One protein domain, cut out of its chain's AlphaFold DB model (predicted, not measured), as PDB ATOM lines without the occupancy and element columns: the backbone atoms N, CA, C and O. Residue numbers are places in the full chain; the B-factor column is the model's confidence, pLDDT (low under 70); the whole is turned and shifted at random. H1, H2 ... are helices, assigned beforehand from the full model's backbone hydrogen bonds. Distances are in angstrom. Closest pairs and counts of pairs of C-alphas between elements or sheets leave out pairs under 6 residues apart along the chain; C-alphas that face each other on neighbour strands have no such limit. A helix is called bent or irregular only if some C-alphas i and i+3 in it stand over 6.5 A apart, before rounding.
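This is residues 87 to 249 of the 253 residues of an uncharacterized protein of archaeon (UniProt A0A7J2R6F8). A long helical hairpin, H4 and H5, reaches out from a small head, where H1, H2, H3 and H6 gather by the last turns of H5. Residues 181 to 188, at the hairpin's turn, stick out free. The printed part has 163 residues, with six named helices in the order H1 to H6 and no named strand: all helix. It is loose, with a radius of gyration of the C-alphas of 22.2 A, and spans 71 by 36 by 26 A.

H5, residues 187 to 232, touches H4, residues 152 to 182, in a helical hairpin, opposite ways at a shallow tilt of 16 degrees; the closest C-alphas, of Ser 155 and Thr 218, are 5.1 A apart. H1, residues 87 to 107, touches H5 with residues 96 to 100 alone; the closest C-alphas, of Leu 100 and Ile 226, are 5.9 A apart. H1 is irregular, with C-alphas 103 and 106 8.1 A apart. The hub is H3, residues 120 to 135, touching H1, H5, H2, residues 111 to 118, and H6, residues 234 to 247. H3 touches H6 with residues 125 to 130 alone, opposite ways at a shallow tilt of 20 degrees, closest at C-alphas 130 and 240, 5.8 A. H2 and H3 touch only at the corner. H4 is apart from H1, H2 and H6. Each O i to N i+4 pair is within hydrogen-bond range in H2 and H6, against 11 of 17 in H1, 9 of 12 in H3, 26 of 27 in H4 and 41 of 42 in H5.

H1 begins at C-alpha 87 (152.394, 145.025, 292.566) and spans 28.2 A; H4 spans 45.4 A, H5 66.4 A. H6 ends at C-alpha 247 (175.477, 133.402, 287.012).

The C-alphas of Asn 107 and Ile 186 are farthest apart, 71.4 A. The printed part has no cut; the link H3 to H4 is long, 16 residues. Residues 87 to 89, 135 to 151 and 180 to 191 have pLDDT under 70.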
ATOM      1  N   TRP A  87     151.872 143.677 292.461       67.69
ATOM      2  CA  TRP A  87     152.394 145.025 292.566       67.69
ATOM      3  C   TRP A  87     153.868 144.962 292.892       67.69
ATOM      4  O   TRP A  87     154.619 145.622 292.200       67.69
ATOM      5  N   ARG A  88     154.292 144.122 293.845       68.56
ATOM      6  CA  ARG A  88     155.716 143.940 294.149       68.56
ATOM      7  C   ARG A  88     156.489 143.407 292.947       68.56
ATOM      8  O   ARG A  88     157.516 143.959 292.595       68.56
ATOM      9  N   LEU A  89     155.924 142.425 292.245       69.31
ATOM     10  CA  LEU A  89     156.498 141.895 291.007       69.31
ATOM     11  C   LEU A  89     156.701 142.977 289.940       69.31
ATOM     12  O   LEU A  89     157.798 143.114 289.411       69.31
ATOM     13  N   LYS A  90     155.659 143.761 289.648       75.56
ATOM     14  CA  LYS A  90     155.742 144.889 288.711       75.56
ATOM     15  C   LYS A  90     156.644 145.999 289.234       75.56
ATOM     16  O   LYS A  90     157.345 146.631 288.472       75.56
ATOM     17  N   TYR A  91     156.663 146.234 290.534       79.88
ATOM     18  CA  TYR A  91     157.465 147.274 291.161       79.88
ATOM     19  C   TYR A  91     158.964 146.957 291.088       79.88
ATOM     20  O   TYR A  91     159.755 147.830 290.732       79.88
ATOM     21  N   ASP A  92     159.351 145.705 291.328       79.81
ATOM     22  CA  ASP A  92     160.724 145.238 291.141       79.81
ATOM     23  C   ASP A  92     161.145 145.399 289.671       79.81
ATOM     24  O   ASP A  92     162.228 145.916 289.385       79.81
ATOM     25  N   VAL A  93     160.258 145.002 288.746       81.69
ATOM     26  CA  VAL A  93     160.534 144.952 287.304       81.69
ATOM     27  C   VAL A  93     160.547 146.332 286.636       81.69
ATOM     28  O   VAL A  93     161.459 146.636 285.867       81.69
ATOM     29  N   ASP A  94     159.561 147.170 286.946       84.81
ATOM     30  CA  ASP A  94     159.319 148.464 286.300       84.81
ATOM     31  C   ASP A  94     160.092 149.601 286.981       84.81
ATOM     32  O   ASP A  94     160.307 150.659 286.384       84.81
ATOM     33  N   PHE A  95     160.468 149.434 288.256       87.56
ATOM     34  CA  PHE A  95     161.048 150.513 289.050       87.56
ATOM     35  C   PHE A  95     162.398 150.168 289.666       87.56
ATOM     36  O   PHE A  95     163.369 150.856 289.348       87.56
ATOM     37  N   ILE A  96     162.487 149.155 290.534       86.56
ATOM     38  CA  ILE A  96     163.712 148.925 291.318       86.56
ATOM     39  C   ILE A  96     164.875 148.575 290.398       86.56
ATOM     40  O   ILE A  96     165.865 149.305 290.365       86.56
ATOM     41  N   ILE A  97     164.742 147.504 289.615       87.81
ATOM     42  CA  ILE A  97     165.831 146.973 288.792       87.81
ATOM     43  C   ILE A  97     166.292 147.994 287.742       87.81
ATOM     44  O   ILE A  97     167.486 148.302 287.736       87.81
ATOM     45  N   PRO A  98     165.408 148.609 286.925       88.50
ATOM     46  CA  PRO A  98     165.833 149.602 285.938       88.50
ATOM     47  C   PRO A  98     166.488 150.834 286.564       88.50
ATOM     48  O   PRO A  98     167.440 151.381 286.008       88.50
ATOM     49  N   THR A  99     166.001 151.281 287.728       90.31
ATOM     50  CA  THR A  99     166.586 152.439 288.418       90.31
ATOM     51  C   THR A  99     167.949 152.085 289.002       90.31
ATOM     52  O   THR A  99     168.877 152.882 288.892       90.31
ATOM     53  N   LEU A 100     168.094 150.889 289.573       89.44
ATOM     54  CA  LEU A 100     169.312 150.409 290.214       89.44
ATOM     55  C   LEU A 100     170.452 150.182 289.213       89.44
ATOM     56  O   LEU A 100     171.565 150.643 289.450       89.44
ATOM     57  N   ILE A 101     170.179 149.542 288.074       90.69
ATOM     58  CA  ILE A 101     171.201 149.238 287.055       90.69
ATOM     59  C   ILE A 101     171.467 150.401 286.095       90.69
ATOM     60  O   ILE A 101     172.346 150.296 285.241       90.69
ATOM     61  N   ARG A 102     170.726 151.512 286.218       91.69
ATOM     62  CA  ARG A 102     170.828 152.685 285.335       91.69
ATOM     63  C   ARG A 102     172.271 153.135 285.043       91.69
ATOM     64  O   ARG A 102     172.542 153.436 283.880       91.69
ATOM     65  N   PRO A 103     173.198 153.177 286.022       92.44
ATOM     66  CA  PRO A 103     174.585 153.569 285.764       92.44
ATOM     67  C   PRO A 103     175.330 152.632 284.801       92.44
ATOM     68  O   PRO A 103     176.264 153.060 284.128       92.44
ATOM     69  N   PHE A 104     174.898 151.374 284.698       91.81
ATOM     70  CA  PHE A 104     175.587 150.305 283.977       91.81
ATOM     71  C   PHE A 104     174.938 149.934 282.646       91.81
ATOM     72  O   PHE A 104     175.466 149.071 281.956       91.81
ATOM     73  N   LEU A 105     173.829 150.575 282.248       89.19
ATOM     74  CA  LEU A 105     173.010 150.176 281.087       89.19
ATOM     75  C   LEU A 105     173.796 149.932 279.793       89.19
ATOM     76  O   LEU A 105     173.415 149.070 279.012       89.19
ATOM     77  N   LYS A 106     174.899 150.657 279.571       89.19
ATOM     78  CA  LYS A 106     175.760 150.482 278.388       89.19
ATOM     79  C   LYS A 106     176.442 149.107 278.322       89.19
ATOM     80  O   LYS A 106     176.803 148.671 277.236       89.19
ATOM     81  N   ASN A 107     176.608 148.455 279.469       88.81
ATOM     82  CA  ASN A 107     177.332 147.198 279.645       88.81
ATOM     83  C   ASN A 107     176.391 146.007 279.910       88.81
ATOM     84  O   ASN A 107     176.855 144.875 280.011       88.81
ATOM     85  N   ILE A 108     175.082 146.252 280.036       88.56
ATOM     86  CA  ILE A 108     174.073 145.222 280.309       88.56
ATOM     87  C   ILE A 108     173.737 144.466 279.015       88.56
ATOM     88  O   ILE A 108     173.493 145.076 277.974       88.56
ATOM     89  N   ASP A 109     173.691 143.131 279.081       88.81
ATOM     90  CA  ASP A 109     173.241 142.278 277.969       88.81
ATOM     91  C   ASP A 109     171.775 142.608 277.609       88.81
ATOM     92  O   ASP A 109     170.942 142.658 278.514       88.81
ATOM     93  N   PRO A 110     171.397 142.776 276.329       86.88
ATOM     94  CA  PRO A 110     170.008 143.053 275.949       86.88
ATOM     95  C   PRO A 110     169.000 142.025 276.485       86.88
ATOM     96  O   PRO A 110     167.884 142.384 276.853       86.88
ATOM     97  N   ARG A 111     169.413 140.755 276.614       87.88
ATOM     98  CA  ARG A 111     168.574 139.664 277.143       87.88
ATOM     99  C   ARG A 111     168.358 139.754 278.650       87.88
ATOM    100  O   ARG A 111     167.532 139.022 279.191       87.88
ATOM    101  N   PHE A 112     169.108 140.610 279.347       86.38
ATOM    102  CA  PHE A 112     168.949 140.830 280.780       86.38
ATOM    103  C   PHE A 112     167.505 141.208 281.106       86.38
ATOM    104  O   PHE A 112     166.941 140.654 282.052       86.38
ATOM    105  N   PHE A 113     166.902 142.071 280.275       84.12
ATOM    106  CA  PHE A 113     165.538 142.536 280.483       84.12
ATOM    107  C   PHE A 113     164.468 141.454 280.175       84.12
ATOM    108  O   PHE A 113     163.475 141.299 280.880       84.12
ATOM    109  N   ASP A 114     164.709 140.576 279.212       84.69
ATOM    110  CA  ASP A 114     163.760 139.482 278.960       84.69
ATOM    111  C   ASP A 114     163.812 138.413 280.061       84.69
ATOM    112  O   ASP A 114     162.800 137.816 280.441       84.69
ATOM    113  N   ILE A 115     165.005 138.161 280.605       81.69
ATOM    114  CA  ILE A 115     165.220 137.111 281.602       81.69
ATOM    115  C   ILE A 115     164.617 137.490 282.953       81.69
ATOM    116  O   ILE A 115     164.008 136.635 283.596       81.69
ATOM    117  N   TYR A 116     164.771 138.736 283.405       78.75
ATOM    118  CA  TYR A 116     164.239 139.145 284.712       78.75
ATOM    119  C   TYR A 116     162.714 139.339 284.714       78.75
ATOM    120  O   TYR A 116     162.080 139.149 285.757       78.75
ATOM    121  N   GLU A 117     162.103 139.685 283.577       81.50
ATOM    122  CA  GLU A 117     160.647 139.803 283.472       81.50
ATOM    123  C   GLU A 117     159.998 138.412 283.557       81.50
ATOM    124  O   GLU A 117     159.099 138.178 284.375       81.50
ATOM    125  N   ASN A 118     160.550 137.452 282.807       81.69
ATOM    126  CA  ASN A 118     159.957 136.130 282.614       81.69
ATOM    127  C   ASN A 118     160.415 135.061 283.622       81.69
ATOM    128  O   ASN A 118     159.735 134.047 283.782       81.69
ATOM    129  N   ASN A 119     161.535 135.257 284.330       80.81
ATOM    130  CA  ASN A 119     162.060 134.274 285.282       80.81
ATOM    131  C   ASN A 119     162.081 134.811 286.720       80.81
ATOM    132  O   ASN A 119     162.940 135.600 287.119       80.81
ATOM    133  N   LEU A 120     161.132 134.327 287.524       74.75
ATOM    134  CA  LEU A 120     160.946 134.775 288.901       74.75
ATOM    135  C   LEU A 120     162.120 134.421 289.821       74.75
ATOM    136  O   LEU A 120     162.469 135.226 290.680       74.75
ATOM    137  N   GLU A 121     162.720 133.246 289.645       76.38
ATOM    138  CA  GLU A 121     163.856 132.799 290.457       76.38
ATOM    139  C   GLU A 121     165.080 133.683 290.203       76.38
ATOM    140  O   GLU A 121     165.669 134.224 291.138       76.38
ATOM    141  N   LYS A 122     165.403 133.925 288.929       80.38
ATOM    142  CA  LYS A 122     166.509 134.809 288.544       80.38
ATOM    143  C   LYS A 122     166.283 136.248 289.007       80.38
ATOM    144  O   LYS A 122     167.213 136.886 289.491       80.38
ATOM    145  N   ARG A 123     165.048 136.753 288.926       81.38
ATOM    146  CA  ARG A 123     164.704 138.071 289.478       81.38
ATOM    147  C   ARG A 123     164.941 138.139 290.985       81.38
ATOM    148  O   ARG A 123     165.488 139.131 291.453       81.38
ATOM    149  N   PHE A 124     164.549 137.108 291.734       76.62
ATOM    150  CA  PHE A 124     164.766 137.072 293.179       76.62
ATOM    151  C   PHE A 124     166.260 137.120 293.524       76.62
ATOM    152  O   PHE A 124     166.657 137.946 294.335       76.62
ATOM    153  N   ILE A 125     167.089 136.327 292.834       77.31
ATOM    154  CA  ILE A 125     168.552 136.328 293.011       77.31
ATOM    155  C   ILE A 125     169.151 137.714 292.725       77.31
ATOM    156  O   ILE A 125     170.003 138.195 293.468       77.31
ATOM    157  N   LEU A 126     168.699 138.383 291.660       81.19
ATOM    158  CA  LEU A 126     169.156 139.733 291.327       81.19
ATOM    159  C   LEU A 126     168.761 140.747 292.410       81.19
ATOM    160  O   LEU A 126     169.572 141.579 292.801       81.19
ATOM    161  N   MET A 127     167.521 140.682 292.893       79.44
ATOM    162  CA  MET A 127     167.039 141.546 293.971       79.44
ATOM    163  C   MET A 127     167.816 141.318 295.270       79.44
ATOM    164  O   MET A 127     168.182 142.290 295.929       79.44
ATOM    165  N   GLU A 128     168.112 140.062 295.604       75.31
ATOM    166  CA  GLU A 128     168.902 139.681 296.776       75.31
ATOM    167  C   GLU A 128     170.318 140.272 296.714       75.31
ATOM    168  O   GLU A 128     170.711 141.008 297.619       75.31
ATOM    169  N   ASN A 129     171.032 140.052 295.608       77.19
ATOM    170  CA  ASN A 129     172.430 140.469 295.461       77.19
ATOM    171  C   ASN A 129     172.603 141.970 295.184       77.19
ATOM    172  O   ASN A 129     173.588 142.577 295.587       77.19
ATOM    173  N   CYS A 130     171.694 142.594 294.434       80.81
ATOM    174  CA  CYS A 130     171.909 143.963 293.956       80.81
ATOM    175  C   CYS A 130     171.152 145.017 294.765       80.81
ATOM    176  O   CYS A 130     171.563 146.174 294.763       80.81
ATOM    177  N   PHE A 131     170.055 144.662 295.440       79.62
ATOM    178  CA  PHE A 131     169.246 145.622 296.195       79.62
ATOM    179  C   PHE A 131     169.228 145.299 297.693       79.62
ATOM    180  O   PHE A 131     169.666 146.118 298.502       79.62
ATOM    181  N   TYR A 132     168.789 144.099 298.078       73.81
ATOM    182  CA  TYR A 132     168.631 143.720 299.485       73.81
ATOM    183  C   TYR A 132     169.965 143.632 300.245       73.81
ATOM    184  O   TYR A 132     170.020 144.003 301.423       73.81
ATOM    185  N   GLU A 133     171.059 143.265 299.567       72.94
ATOM    186  CA  GLU A 133     172.416 143.301 300.132       72.94
ATOM    187  C   GLU A 133     172.784 144.681 300.707       72.94
ATOM    188  O   GLU A 133     173.349 144.768 301.799       72.94
ATOM    189  N   PHE A 134     172.409 145.766 300.023       72.69
ATOM    190  CA  PHE A 134     172.757 147.137 300.421       72.69
ATOM    191  C   PHE A 134     171.729 147.777 301.359       72.69
ATOM    192  O   PHE A 134     172.092 148.583 302.221       72.69
ATOM    193  N   VAL A 135     170.454 147.413 301.193       66.38
ATOM    194  CA  VAL A 135     169.318 147.993 301.926       66.38
ATOM    195  C   VAL A 135     169.137 147.387 303.320       66.38
ATOM    196  O   VAL A 135     168.603 148.062 304.199       66.38
ATOM    197  N   GLY A 136     169.672 146.188 303.590       55.81
ATOM    198  CA  GLY A 136     169.876 145.777 304.980       55.81
ATOM    199  C   GLY A 136     169.803 144.300 305.342       55.81
ATOM    200  O   GLY A 136     169.445 144.031 306.486       55.81
ATOM    201  N   ASP A 137     170.208 143.351 304.494       50.56
ATOM    202  CA  ASP A 137     169.870 141.945 304.767       50.56
ATOM    203  C   ASP A 137     170.969 140.995 305.245       50.56
ATOM    204  O   ASP A 137     170.642 139.961 305.835       50.56
ATOM    205  N   HIS A 138     172.253 141.327 305.128       46.59
ATOM    206  CA  HIS A 138     173.323 140.530 305.737       46.59
ATOM    207  C   HIS A 138     174.171 141.393 306.667       46.59
ATOM    208  O   HIS A 138     174.336 142.592 306.447       46.59
ATOM    209  N   ALA A 139     174.691 140.789 307.735       41.19
ATOM    210  CA  ALA A 139     175.677 141.363 308.648       41.19
ATOM    211  C   ALA A 139     177.035 141.601 307.944       41.19
ATOM    212  O   ALA A 139     178.073 141.126 308.391       41.19
ATOM    213  N   GLY A 140     177.011 142.265 306.789       44.75
ATOM    214  CA  GLY A 140     178.158 142.592 305.962       44.75
ATOM    215  C   GLY A 140     178.484 144.080 306.034       44.75
ATOM    216  O   GLY A 140     177.613 144.934 306.205       44.75
ATOM    217  N   GLU A 141     179.764 144.377 305.848       48.16
ATOM    218  CA  GLU A 141     180.411 145.696 305.903       48.16
ATOM    219  C   GLU A 141     179.876 146.719 304.869       48.16
ATOM    220  O   GLU A 141     180.237 147.899 304.905       48.16
ATOM    221  N   ASN A 142     178.976 146.292 303.974       50.50
ATOM    222  CA  ASN A 142     178.452 147.064 302.842       50.50
ATOM    223  C   ASN A 142     177.141 147.818 303.126       50.50
ATOM    224  O   ASN A 142     176.646 148.515 302.239       50.50
ATOM    225  N   LYS A 143     176.582 147.735 304.346       58.12
ATOM    226  CA  LYS A 143     175.358 148.476 304.700       58.12
ATOM    227  C   LYS A 143     175.553 149.986 304.543       58.12
ATOM    228  O   LYS A 143     176.542 150.568 304.999       58.12
ATOM    229  N   ILE A 144     174.554 150.630 303.954       57.91
ATOM    230  CA  ILE A 144     174.450 152.086 303.913       57.91
ATOM    231  C   ILE A 144     174.157 152.611 305.332       57.91
ATOM    232  O   ILE A 144     173.345 152.042 306.070       57.91
ATOM    233  N   LYS A 145     174.861 153.669 305.767       55.97
ATOM    234  CA  LYS A 145     174.718 154.219 307.129       55.97
ATOM    235  C   LYS A 145     173.334 154.864 307.311       55.97
ATOM    236  O   LYS A 145     172.875 155.598 306.451       55.97
ATOM    237  N   LYS A 146     172.715 154.610 308.476       53.09
ATOM    238  CA  LYS A 146     171.317 154.867 308.929       53.09
ATOM    239  C   LYS A 146     170.737 156.300 308.803       53.09
ATOM    240  O   LYS A 146     169.780 156.627 309.498       53.09
ATOM    241  N   THR A 147     171.287 157.190 307.989       42.81
ATOM    242  CA  THR A 147     171.150 158.636 308.222       42.81
ATOM    243  C   THR A 147     169.930 159.319 307.594       42.81
ATOM    244  O   THR A 147     169.746 160.508 307.854       42.81
ATOM    245  N   LYS A 148     169.056 158.644 306.826       44.84
ATOM    246  CA  LYS A 148     167.841 159.289 306.284       44.84
ATOM    247  C   LYS A 148     166.554 158.458 306.408       44.84
ATOM    248  O   LYS A 148     166.374 157.432 305.775       44.84
ATOM    249  N   ILE A 149     165.688 158.981 307.278       44.69
ATOM    250  CA  ILE A 149     164.214 159.035 307.294       44.69
ATOM    251  C   ILE A 149     163.502 158.063 306.322       44.69
ATOM    252  O   ILE A 149     163.227 158.403 305.176       44.69
ATOM    253  N   VAL A 150     163.095 156.916 306.885       51.62
ATOM    254  CA  VAL A 150     162.253 155.825 306.348       51.62
ATOM    255  C   VAL A 150     162.979 154.808 305.462       51.62
ATOM    256  O   VAL A 150     163.101 154.981 304.251       51.62
ATOM    257  N   ARG A 151     163.361 153.676 306.067       67.25
ATOM    258  CA  ARG A 151     163.878 152.505 305.337       67.25
ATOM    259  C   ARG A 151     162.801 151.900 304.439       67.25
ATOM    260  O   ARG A 151     161.617 151.907 304.791       67.25
ATOM    261  N   PHE A 152     163.195 151.295 303.322       72.62
ATOM    262  CA  PHE A 152     162.291 150.550 302.444       72.62
ATOM    263  C   PHE A 152     161.448 149.541 303.220       72.62
ATOM    264  O   PHE A 152     160.243 149.459 302.982       72.62
ATOM    265  N   TYR A 153     162.039 148.842 304.191       70.31
ATOM    266  CA  TYR A 153     161.323 147.899 305.049       70.31
ATOM    267  C   TYR A 153     160.287 148.570 305.959       70.31
ATOM    268  O   TYR A 153     159.166 148.077 306.061       70.31
ATOM    269  N   GLU A 154     160.594 149.730 306.540       72.19
ATOM    270  CA  GLU A 154     159.642 150.489 307.365       72.19
ATOM    271  C   GLU A 154     158.470 151.024 306.533       72.19
ATOM    272  O   GLU A 154     157.318 150.998 306.972       72.19
ATOM    273  N   SER A 155     158.738 151.496 305.312       75.56
ATOM    274  CA  SER A 155     157.683 151.950 304.402       75.56
ATOM    275  C   SER A 155     156.839 150.783 303.880       75.56
ATOM    276  O   SER A 155     155.607 150.843 303.900       75.56
ATOM    277  N   SER A 156     157.494 149.693 303.475       75.62
ATOM    278  CA  SER A 156     156.840 148.478 302.980       75.62
ATOM    279  C   SER A 156     155.990 147.822 304.062       75.62
ATOM    280  O   SER A 156     154.898 147.346 303.766       75.62
ATOM    281  N   GLN A 157     156.414 147.877 305.328       76.06
ATOM    282  CA  GLN A 157     155.625 147.386 306.453       76.06
ATOM    283  C   GLN A 157     154.275 148.103 306.564       76.06
ATOM    284  O   GLN A 157     153.256 147.444 306.763       76.06
ATOM    285  N   LYS A 158     154.226 149.429 306.378       81.50
ATOM    286  CA  LYS A 158     152.954 150.178 306.377       81.50
ATOM    287  C   LYS A 158     152.046 149.743 305.228       81.50
ATOM    288  O   LYS A 158     150.838 149.600 305.410       81.50
ATOM    289  N   TYR A 159     152.622 149.492 304.054       81.62
ATOM    290  CA  TYR A 159     151.880 148.933 302.928       81.62
ATOM    291  C   TYR A 159     151.340 147.528 303.243       81.62
ATOM    292  O   TYR A 159     150.152 147.270 303.042       81.62
ATOM    293  N   TRP A 160     152.155 146.642 303.815       77.69
ATOM    294  CA  TRP A 160     151.730 145.298 304.209       77.69
ATOM    295  C   TRP A 160     150.617 145.319 305.263       77.69
ATOM    296  O   TRP A 160     149.641 144.589 305.112       77.69
ATOM    297  N   ILE A 161     150.680 146.232 306.240       82.38
ATOM    298  CA  ILE A 161     149.584 146.502 307.191       82.38
ATOM    299  C   ILE A 161     148.267 146.762 306.462       82.38
ATOM    300  O   ILE A 161     147.249 146.154 306.788       82.38
ATOM    301  N   THR A 162     148.274 147.611 305.433       81.69
ATOM    302  CA  THR A 162     147.035 147.887 304.696       81.69
ATOM    303  C   THR A 162     146.498 146.675 303.946       81.69
ATOM    304  O   THR A 162     145.286 146.519 303.871       81.69
ATOM    305  N   GLN A 163     147.354 145.793 303.425       78.00
ATOM    306  CA  GLN A 163     146.898 144.568 302.757       78.00
ATOM    307  C   GLN A 163     146.269 143.578 303.746       78.00
ATOM    308  O   GLN A 163     145.205 143.028 303.468       78.00
ATOM    309  N   ILE A 164     146.867 143.415 304.929       77.25
ATOM    310  CA  ILE A 164     146.299 142.591 306.008       77.25
ATOM    311  C   ILE A 164     144.924 143.120 306.409       77.25
ATOM    312  O   ILE A 164     143.980 142.344 306.536       77.25
ATOM    313  N   ASN A 165     144.790 144.440 306.553       80.75
ATOM    314  CA  ASN A 165     143.511 145.056 306.884       80.75
ATOM    315  C   ASN A 165     142.440 144.738 305.830       80.75
ATOM    316  O   ASN A 165     141.313 144.444 306.213       80.75
ATOM    317  N   GLU A 166     142.760 144.737 304.526       77.00
ATOM    318  CA  GLU A 166     141.795 144.333 303.481       77.00
ATOM    319  C   GLU A 166     141.303 142.901 303.693       77.00
ATOM    320  O   GLU A 166     140.097 142.661 303.662       77.00
ATOM    321  N   ILE A 167     142.221 141.969 303.960       77.06
ATOM    322  CA  ILE A 167     141.893 140.555 304.179       77.06
ATOM    323  C   ILE A 167     141.015 140.391 305.425       77.06
ATOM    324  O   ILE A 167     139.980 139.726 305.361       77.06
ATOM    325  N   ILE A 168     141.390 141.030 306.539       77.62
ATOM    326  CA  ILE A 168     140.617 140.994 307.786       77.62
ATOM    327  C   ILE A 168     139.213 141.559 307.550       77.62
ATOM    328  O   ILE A 168     138.235 140.919 307.921       77.62
ATOM    329  N   MET A 169     139.083 142.716 306.897       77.56
ATOM    330  CA  MET A 169     137.774 143.328 306.643       77.56
ATOM    331  C   MET A 169     136.874 142.437 305.778       77.56
ATOM    332  O   MET A 169     135.709 142.250 306.119       77.56
ATOM    333  N   ILE A 170     137.401 141.846 304.698       75.81
ATOM    334  CA  ILE A 170     136.639 140.913 303.848       75.81
ATOM    335  C   ILE A 170     136.156 139.717 304.669       75.81
ATOM    336  O   ILE A 170     134.987 139.343 304.595       75.81
ATOM    337  N   PHE A 171     137.033 139.138 305.486       76.19
ATOM    338  CA  PHE A 171     136.680 137.999 306.325       76.19
ATOM    339  C   PHE A 171     135.601 138.347 307.358       76.19
ATOM    340  O   PHE A 171     134.652 137.589 307.548       76.19
ATOM    341  N   PHE A 172     135.689 139.526 307.974       75.25
ATOM    342  CA  PHE A 172     134.668 140.013 308.901       75.25
ATOM    343  C   PHE A 172     133.318 140.254 308.227       75.25
ATOM    344  O   PHE A 172     132.282 139.970 308.831       75.25
ATOM    345  N   ILE A 173     133.300 140.732 306.981       75.81
ATOM    346  CA  ILE A 173     132.066 140.850 306.192       75.81
ATOM    347  C   ILE A 173     131.461 139.458 305.946       75.81
ATOM    348  O   ILE A 173     130.261 139.276 306.142       75.81
ATOM    349  N   ILE A 174     132.284 138.461 305.598       75.12
ATOM    350  CA  ILE A 174     131.835 137.073 305.395       75.12
ATOM    351  C   ILE A 174     131.242 136.488 306.685       75.12
ATOM    352  O   ILE A 174     130.149 135.926 306.651       75.12
ATOM    353  N   ILE A 175     131.915 136.645 307.832       74.50
ATOM    354  CA  ILE A 175     131.386 136.181 309.125       74.50
ATOM    355  C   ILE A 175     130.049 136.858 309.436       74.50
ATOM    356  O   ILE A 175     129.086 136.171 309.767       74.50
ATOM    357  N   ASN A 176     129.969 138.187 309.303       72.38
ATOM    358  CA  ASN A 176     128.725 138.922 309.545       72.38
ATOM    359  C   ASN A 176     127.582 138.427 308.647       72.38
ATOM    360  O   ASN A 176     126.449 138.312 309.107       72.38
ATOM    361  N   PHE A 177     127.878 138.092 307.389       73.56
ATOM    362  CA  PHE A 177     126.905 137.517 306.465       73.56
ATOM    363  C   PHE A 177     126.409 136.130 306.906       73.56
ATOM    364  O   PHE A 177     125.211 135.866 306.856       73.56
ATOM    365  N   PHE A 178     127.285 135.249 307.393       70.81
ATOM    366  CA  PHE A 178     126.843 133.957 307.929       70.81
ATOM    367  C   PHE A 178     126.020 134.117 309.208       70.81
ATOM    368  O   PHE A 178     124.961 133.508 309.331       70.81
ATOM    369  N   ILE A 179     126.456 134.976 310.133       70.38
ATOM    370  CA  ILE A 179     125.716 135.281 311.368       70.38
ATOM    371  C   ILE A 179     124.299 135.767 311.048       70.38
ATOM    372  O   ILE A 179     123.348 135.357 311.711       70.38
ATOM    373  N   TYR A 180     124.159 136.611 310.024       69.31
ATOM    374  CA  TYR A 180     122.867 137.070 309.529       69.31
ATOM    375  C   TYR A 180     121.957 135.916 309.083       69.31
ATOM    376  O   TYR A 180     120.788 135.879 309.456       69.31
ATOM    377  N   ILE A 181     122.492 134.962 308.312       68.00
ATOM    378  CA  ILE A 181     121.732 133.803 307.822       68.00
ATOM    379  C   ILE A 181     121.280 132.908 308.985       68.00
ATOM    380  O   ILE A 181     120.129 132.478 309.010       68.00
ATOM    381  N   PHE A 182     122.167 132.626 309.944       64.75
ATOM    382  CA  PHE A 182     121.904 131.643 311.002       64.75
ATOM    383  C   PHE A 182     120.993 132.150 312.127       64.75
ATOM    384  O   PHE A 182     120.234 131.360 312.677       64.75
ATOM    385  N   ASN A 183     121.033 133.443 312.460       61.69
ATOM    386  CA  ASN A 183     120.216 134.005 313.547       61.69
ATOM    387  C   ASN A 183     118.821 134.479 313.101       61.69
ATOM    388  O   ASN A 183     118.065 135.031 313.899       61.69
ATOM    389  N   GLY A 184     118.461 134.253 311.835       55.78
ATOM    390  CA  GLY A 184     117.161 134.628 311.293       55.78
ATOM    391  C   GLY A 184     116.930 136.142 311.196       55.78
ATOM    392  O   GLY A 184     117.674 136.979 311.705       55.78
ATOM    393  N   PHE A 185     115.846 136.500 310.507       53.31
ATOM    394  CA  PHE A 185     115.428 137.874 310.207       53.31
ATOM    395  C   PHE A 185     114.816 138.589 311.433       53.31
ATOM    396  O   PHE A 185     113.731 139.162 311.369       53.31
ATOM    397  N   ILE A 186     115.485 138.566 312.585       55.19
ATOM    398  CA  ILE A 186     115.075 139.376 313.736       55.19
ATOM    399  C   ILE A 186     115.441 140.827 313.404       55.19
ATOM    400  O   ILE A 186     116.617 141.171 313.307       55.19
ATOM    401  N   GLY A 187     114.452 141.699 313.181       54.28
ATOM    402  CA  GLY A 187     114.662 143.056 312.641       54.28
ATOM    403  C   GLY A 187     115.669 143.931 313.412       54.28
ATOM    404  O   GLY A 187     116.332 144.780 312.815       54.28
ATOM    405  N   VAL A 188     115.862 143.685 314.714       55.12
ATOM    406  CA  VAL A 188     116.888 144.354 315.543       55.12
ATOM    407  C   VAL A 188     118.313 143.936 315.146       55.12
ATOM    408  O   VAL A 188     119.233 144.756 315.188       55.12
ATOM    409  N   LEU A 189     118.501 142.688 314.711       62.38
ATOM    410  CA  LEU A 189     119.771 142.148 314.227       62.38
ATOM    411  C   LEU A 189     120.154 142.762 312.871       62.38
ATOM    412  O   LEU A 189     121.311 143.122 312.658       62.38
ATOM    413  N   LEU A 190     119.169 142.959 311.985       65.12
ATOM    414  CA  LEU A 190     119.373 143.509 310.641       65.12
ATOM    415  C   LEU A 190     119.959 144.931 310.682       65.12
ATOM    416  O   LEU A 190     120.965 145.194 310.027       65.12
ATOM    417  N   ASN A 191     119.390 145.834 311.491       68.88
ATOM    418  CA  ASN A 191     119.883 147.215 311.598       68.88
ATOM    419  C   ASN A 191     121.330 147.279 312.115       68.88
ATOM    420  O   ASN A 191     122.142 148.045 311.597       68.88
ATOM    421  N   LYS A 192     121.682 146.442 313.100       70.88
ATOM    422  CA  LYS A 192     123.045 146.375 313.652       70.88
ATOM    423  C   LYS A 192     124.042 145.821 312.633       70.88
ATOM    424  O   LYS A 192     125.120 146.388 312.473       70.88
ATOM    425  N   ILE A 193     123.669 144.774 311.895       72.12
ATOM    426  CA  ILE A 193     124.497 144.194 310.826       72.12
ATOM    427  C   ILE A 193     124.724 145.213 309.706       72.12
ATOM    428  O   ILE A 193     125.849 145.350 309.226       72.12
ATOM    429  N   ILE A 194     123.696 145.972 309.316       75.25
ATOM    430  CA  ILE A 194     123.829 147.048 308.326       75.25
ATOM    431  C   ILE A 194     124.819 148.111 308.820       75.25
ATOM    432  O   ILE A 194     125.744 148.456 308.087       75.25
ATOM    433  N   ILE A 195     124.690 148.581 310.067       78.56
ATOM    434  CA  ILE A 195     125.607 149.576 310.653       78.56
ATOM    435  C   ILE A 195     127.054 149.060 310.667       78.56
ATOM    436  O   ILE A 195     127.963 149.768 310.238       78.56
ATOM    437  N   VAL A 196     127.278 147.818 311.105       76.00
ATOM    438  CA  VAL A 196     128.613 147.200 311.137       76.00
ATOM    439  C   VAL A 196     129.205 147.094 309.730       76.00
ATOM    440  O   VAL A 196     130.364 147.455 309.526       76.00
ATOM    441  N   ASN A 197     128.412 146.690 308.736       76.75
ATOM    442  CA  ASN A 197     128.856 146.664 307.342       76.75
ATOM    443  C   ASN A 197     129.195 148.064 306.814       76.75
ATOM    444  O   ASN A 197     130.215 148.223 306.148       76.75
ATOM    445  N   PHE A 198     128.411 149.093 307.149       82.31
ATOM    446  CA  PHE A 198     128.736 150.481 306.798       82.31
ATOM    447  C   PHE A 198     130.070 150.933 307.402       82.31
ATOM    448  O   PHE A 198     130.877 151.550 306.702       82.31
ATOM    449  N   ILE A 199     130.344 150.582 308.664       82.88
ATOM    450  CA  ILE A 199     131.634 150.854 309.313       82.88
ATOM    451  C   ILE A 199     132.766 150.146 308.559       82.88
ATOM    452  O   ILE A 199     133.766 150.782 308.230       82.88
ATOM    453  N   PHE A 200     132.610 148.862 308.223       79.56
ATOM    454  CA  PHE A 200     133.625 148.114 307.473       79.56
ATOM    455  C   PHE A 200     133.853 148.665 306.064       79.56
ATOM    456  O   PHE A 200     135.001 148.768 305.638       79.56
ATOM    457  N   ILE A 201     132.803 149.084 305.355       80.00
ATOM    458  CA  ILE A 201     132.922 149.743 304.046       80.00
ATOM    459  C   ILE A 201     133.686 151.066 304.183       80.00
ATOM    460  O   ILE A 201     134.584 151.348 303.389       80.00
ATOM    461  N   PHE A 202     133.379 151.869 305.203       84.12
ATOM    462  CA  PHE A 202     134.080 153.127 305.451       84.12
ATOM    463  C   PHE A 202     135.566 152.906 305.776       84.12
ATOM    464  O   PHE A 202     136.437 153.544 305.178       84.12
ATOM    465  N   LEU A 203     135.874 151.945 306.653       84.25
ATOM    466  CA  LEU A 203     137.247 151.525 306.948       84.25
ATOM    467  C   LEU A 203     137.956 150.992 305.701       84.25
ATOM    468  O   LEU A 203     139.131 151.295 305.489       84.25
ATOM    469  N   PHE A 204     137.244 150.271 304.832       81.06
ATOM    470  CA  PHE A 204     137.780 149.794 303.564       81.06
ATOM    471  C   PHE A 204     138.179 150.961 302.661       81.06
ATOM    472  O   PHE A 204     139.297 150.978 302.151       81.06
ATOM    473  N   ILE A 205     137.328 151.980 302.517       83.06
ATOM    474  CA  ILE A 205     137.635 153.190 301.736       83.06
ATOM    475  C   ILE A 205     138.879 153.904 302.288       83.06
ATOM    476  O   ILE A 205     139.792 154.220 301.515       83.06
ATOM    477  N   ILE A 206     138.959 154.106 303.609       87.25
ATOM    478  CA  ILE A 206     140.147 154.681 304.266       87.25
ATOM    479  C   ILE A 206     141.381 153.835 303.954       87.25
ATOM    480  O   ILE A 206     142.420 154.364 303.557       87.25
ATOM    481  N   ASN A 207     141.272 152.515 304.073       85.38
ATOM    482  CA  ASN A 207     142.379 151.616 303.812       85.38
ATOM    483  C   ASN A 207     142.833 151.676 302.343       85.38
ATOM    484  O   ASN A 207     144.033 151.732 302.088       85.38
ATOM    485  N   ARG A 208     141.919 151.796 301.368       83.12
ATOM    486  CA  ARG A 208     142.282 152.009 299.949       83.12
ATOM    487  C   ARG A 208     143.025 153.323 299.727       83.12
ATOM    488  O   ARG A 208     143.938 153.379 298.897       83.12
ATOM    489  N   TYR A 209     142.661 154.380 300.450       86.75
ATOM    490  CA  TYR A 209     143.415 155.630 300.424       86.75
ATOM    491  C   TYR A 209     144.830 155.440 300.996       86.75
ATOM    492  O   TYR A 209     145.812 155.842 300.363       86.75
ATOM    493  N   LEU A 210     144.951 154.755 302.137       85.88
ATOM    494  CA  LEU A 210     146.237 154.442 302.764       85.88
ATOM    495  C   LEU A 210     147.126 153.563 301.876       85.88
ATOM    496  O   LEU A 210     148.311 153.856 301.750       85.88
ATOM    497  N   VAL A 211     146.568 152.569 301.176       83.75
ATOM    498  CA  VAL A 211     147.288 151.752 300.182       83.75
ATOM    499  C   VAL A 211     147.968 152.644 299.143       83.75
ATOM    500  O   VAL A 211     149.162 152.498 298.876       83.75
ATOM    501  N   LYS A 212     147.229 153.596 298.555       82.81
ATOM    502  CA  LYS A 212     147.781 154.515 297.546       82.81
ATOM    503  C   LYS A 212     148.891 155.387 298.131       82.81
ATOM    504  O   LYS A 212     149.929 155.561 297.491       82.81
ATOM    505  N   LYS A 213     148.679 155.915 299.339       86.94
ATOM    506  CA  LYS A 213     149.657 156.749 300.045       86.94
ATOM    507  C   LYS A 213     150.940 155.971 300.350       86.94
ATOM    508  O   LYS A 213     152.012 156.410 299.943       86.94
ATOM    509  N   PHE A 214     150.840 154.804 300.983       84.62
ATOM    510  CA  PHE A 214     152.006 154.016 301.376       84.62
ATOM    511  C   PHE A 214     152.765 153.454 300.179       84.62
ATOM    512  O   PHE A 214     153.986 153.508 300.190       84.62
ATOM    513  N   ARG A 215     152.098 153.064 299.083       84.50
ATOM    514  CA  ARG A 215     152.801 152.719 297.829       84.50
ATOM    515  C   ARG A 215     153.665 153.869 297.308       84.50
ATOM    516  O   ARG A 215     154.767 153.640 296.815       84.50
ATOM    517  N   LYS A 216     153.171 155.109 297.403       84.62
ATOM    518  CA  LYS A 216     153.927 156.302 297.000       84.62
ATOM    519  C   LYS A 216     155.111 156.547 297.939       84.62
ATOM    520  O   LYS A 216     156.202 156.825 297.454       84.62
ATOM    521  N   GLU A 217     154.908 156.410 299.249       84.00
ATOM    522  CA  GLU A 217     155.983 156.503 300.247       84.00
ATOM    523  C   GLU A 217     157.060 155.437 300.019       84.00
ATOM    524  O   GLU A 217     158.238 155.780 299.987       84.00
ATOM    525  N   THR A 218     156.676 154.181 299.761       83.69
ATOM    526  CA  THR A 218     157.622 153.090 299.480       83.69
ATOM    527  C   THR A 218     158.419 153.384 298.221       83.69
ATOM    528  O   THR A 218     159.631 153.206 298.209       83.69
ATOM    529  N   ARG A 219     157.771 153.950 297.194       85.56
ATOM    530  CA  ARG A 219     158.455 154.404 295.981       85.56
ATOM    531  C   ARG A 219     159.503 155.479 296.231       85.56
ATOM    532  O   ARG A 219     160.574 155.424 295.629       85.56
ATOM    533  N   PHE A 220     159.205 156.453 297.084       84.25
ATOM    534  CA  PHE A 220     160.184 157.474 297.450       84.25
ATOM    535  C   PHE A 220     161.330 156.890 298.273       84.25
ATOM    536  O   PHE A 220     162.478 157.119 297.909       84.25
ATOM    537  N   ALA A 221     161.024 156.071 299.281       82.12
ATOM    538  CA  ALA A 221     162.028 155.414 300.114       82.12
ATOM    539  C   ALA A 221     162.990 154.562 299.271       82.12
ATOM    540  O   ALA A 221     164.199 154.769 299.317       82.12
ATOM    541  N   THR A 222     162.469 153.694 298.395       85.50
ATOM    542  CA  THR A 222     163.310 152.900 297.486       85.50
ATOM    543  C   THR A 222     164.158 153.774 296.566       85.50
ATOM    544  O   THR A 222     165.315 153.460 296.305       85.50
ATOM    545  N   LYS A 223     163.610 154.880 296.046       87.62
ATOM    546  CA  LYS A 223     164.373 155.783 295.175       87.62
ATOM    547  C   LYS A 223     165.558 156.405 295.908       87.62
ATOM    548  O   LYS A 223     166.631 156.532 295.320       87.62
ATOM    549  N   ASP A 224     165.335 156.838 297.142       83.81
ATOM    550  CA  ASP A 224     166.371 157.466 297.952       83.81
ATOM    551  C   ASP A 224     167.440 156.450 298.362       83.81
ATOM    552  O   ASP A 224     168.622 156.765 298.251       83.81
ATOM    553  N   GLU A 225     167.058 155.209 298.675       82.62
ATOM    554  CA  GLU A 225     168.013 154.118 298.897       82.62
ATOM    555  C   GLU A 225     168.850 153.818 297.653       82.62
ATOM    556  O   GLU A 225     170.072 153.777 297.741       82.62
ATOM    557  N   ILE A 226     168.235 153.688 296.471       88.19
ATOM    558  CA  ILE A 226     168.987 153.466 295.224       88.19
ATOM    559  C   ILE A 226     169.959 154.620 294.961       88.19
ATOM    560  O   ILE A 226     171.104 154.390 294.573       88.19
ATOM    561  N   ARG A 227     169.531 155.865 295.198       86.56
ATOM    562  CA  ARG A 227     170.407 157.035 295.068       86.56
ATOM    563  C   ARG A 227     171.589 156.950 296.034       86.56
ATOM    564  O   ARG A 227     172.695 157.329 295.660       86.56
ATOM    565  N   GLU A 228     171.373 156.475 297.253       84.25
ATOM    566  CA  GLU A 228     172.435 156.326 298.241       84.25
ATOM    567  C   GLU A 228     173.385 155.169 297.897       84.25
ATOM    568  O   GLU A 228     174.600 155.344 298.007       84.25
ATOM    569  N   ILE A 229     172.874 154.053 297.358       86.00
ATOM    570  CA  ILE A 229     173.691 152.973 296.774       86.00
ATOM    571  C   ILE A 229     174.582 153.545 295.671       86.00
ATOM    572  O   ILE A 229     175.794 153.350 295.691       86.00
ATOM    573  N   HIS A 230     174.015 154.312 294.735       89.69
ATOM    574  CA  HIS A 230     174.787 154.942 293.660       89.69
ATOM    575  C   HIS A 230     175.818 155.946 294.167       89.69
ATOM    576  O   HIS A 230     176.873 156.087 293.560       89.69
ATOM    577  N   ALA A 231     175.529 156.657 295.255       86.50
ATOM    578  CA  ALA A 231     176.438 157.660 295.797       86.50
ATOM    579  C   ALA A 231     177.595 157.050 296.601       86.50
ATOM    580  O   ALA A 231     178.681 157.619 296.625       86.50
ATOM    581  N   THR A 232     177.362 155.926 297.284       83.38
ATOM    582  CA  THR A 232     178.291 155.413 298.306       83.38
ATOM    583  C   THR A 232     178.877 154.040 297.997       83.38
ATOM    584  O   THR A 232     179.944 153.731 298.515       83.38
ATOM    585  N   ARG A 233     178.203 153.224 297.175       84.62
ATOM    586  CA  ARG A 233     178.512 151.800 296.945       84.62
ATOM    587  C   ARG A 233     178.406 151.389 295.473       84.62
ATOM    588  O   ARG A 233     178.082 150.247 295.152       84.62
ATOM    589  N   LEU A 234     178.638 152.328 294.551       88.88
ATOM    590  CA  LEU A 234     178.488 152.079 293.114       88.88
ATOM    591  C   LEU A 234     179.426 150.971 292.611       88.88
ATOM    592  O   LEU A 234     179.007 150.137 291.813       88.88
ATOM    593  N   SER A 235     180.669 150.945 293.094       86.88
ATOM    594  CA  SER A 235     181.666 149.917 292.772       86.88
ATOM    595  C   SER A 235     181.221 148.521 293.199       86.88
ATOM    596  O   SER A 235     181.307 147.569 292.426       86.88
ATOM    597  N   GLU A 236     180.720 148.395 294.423       87.44
ATOM    598  CA  GLU A 236     180.253 147.138 294.997       87.44
ATOM    599  C   GLU A 236     178.997 146.652 294.269       87.44
ATOM    600  O   GLU A 236     178.888 145.471 293.937       87.44
ATOM    601  N   LEU A 237     178.088 147.573 293.930       88.12
ATOM    602  CA  LEU A 237     176.928 147.269 293.099       88.12
ATOM    603  C   LEU A 237     177.351 146.736 291.721       88.12
ATOM    604  O   LEU A 237     176.780 145.751 291.253       88.12
ATOM    605  N   GLU A 238     178.364 147.326 291.081       90.44
ATOM    606  CA  GLU A 238     178.868 146.839 289.791       90.44
ATOM    607  C   GLU A 238     179.412 145.406 289.888       90.44
ATOM    608  O   GLU A 238     179.155 144.577 289.011       90.44
ATOM    609  N   VAL A 239     180.129 145.084 290.971       88.62
ATOM    610  CA  VAL A 239     180.614 143.720 291.231       88.62
ATOM    611  C   VAL A 239     179.439 142.746 291.327       88.62
ATOM    612  O   VAL A 239     179.463 141.705 290.665       88.62
ATOM    613  N   GLN A 240     178.382 143.092 292.065       87.62
ATOM    614  CA  GLN A 240     177.197 142.235 292.189       87.62
ATOM    615  C   GLN A 240     176.447 142.064 290.862       87.62
ATOM    616  O   GLN A 240     176.009 140.959 290.521       87.62
ATOM    617  N   VAL A 241     176.360 143.123 290.050       88.69
ATOM    618  CA  VAL A 241     175.774 143.056 288.703       88.69
ATOM    619  C   VAL A 241     176.588 142.126 287.796       88.69
ATOM    620  O   VAL A 241     175.997 141.281 287.114       88.69
ATOM    621  N   LYS A 242     177.926 142.210 287.820       89.88
ATOM    622  CA  LYS A 242     178.831 141.324 287.061       89.88
ATOM    623  C   LYS A 242     178.698 139.865 287.486       89.88
ATOM    624  O   LYS A 242     178.601 138.976 286.636       89.88
ATOM    625  N   LEU A 243     178.664 139.606 288.794       87.38
ATOM    626  CA  LEU A 243     178.467 138.261 289.340       87.38
ATOM    627  C   LEU A 243     177.127 137.675 288.899       87.38
ATOM    628  O   LEU A 243     177.068 136.519 288.477       87.38
ATOM    629  N   THR A 244     176.074 138.490 288.916       85.56
ATOM    630  CA  THR A 244     174.737 138.070 288.497       85.56
ATOM    631  C   THR A 244     174.667 137.807 286.986       85.56
ATOM    632  O   THR A 244     174.110 136.791 286.570       85.56
ATOM    633  N   HIS A 245     175.318 138.629 286.152       88.00
ATOM    634  CA  HIS A 245     175.446 138.361 284.711       88.00
ATOM    635  C   HIS A 245     176.151 137.033 284.448       88.00
ATOM    636  O   HIS A 245     175.650 136.203 283.690       88.00
ATOM    637  N   LYS A 246     177.270 136.781 285.137       87.31
ATOM    638  CA  LYS A 246     178.002 135.515 285.025       87.31
ATOM    639  C   LYS A 246     177.144 134.320 285.446       87.31
ATOM    640  O   LYS A 246     177.144 133.305 284.754       87.31
ATOM    641  N   ALA A 247     176.390 134.443 286.540       85.62
ATOM    642  CA  ALA A 247     175.477 133.402 287.012       85.62
ATOM    643  C   ALA A 247     174.365 133.096 285.996       85.62
ATOM    644  O   ALA A 247     173.962 131.945 285.841       85.62
ATOM    645  N   PHE A 248     173.894 134.112 285.271       87.88
ATOM    646  CA  PHE A 248     172.845 133.970 284.262       87.88
ATOM    647  C   PHE A 248     173.369 133.697 282.849       87.88
ATOM    648  O   PHE A 248     172.557 133.616 281.929       87.88
ATOM    649  N   GLN A 249     174.684 133.507 282.685       88.06
ATOM    650  CA  GLN A 249     175.348 133.306 281.389       88.06
ATOM    651  C   GLN A 249     175.111 134.478 280.413       88.06
ATOM    652  O   GLN A 249     174.939 134.297 279.205       88.06
TER     653      GLN A 249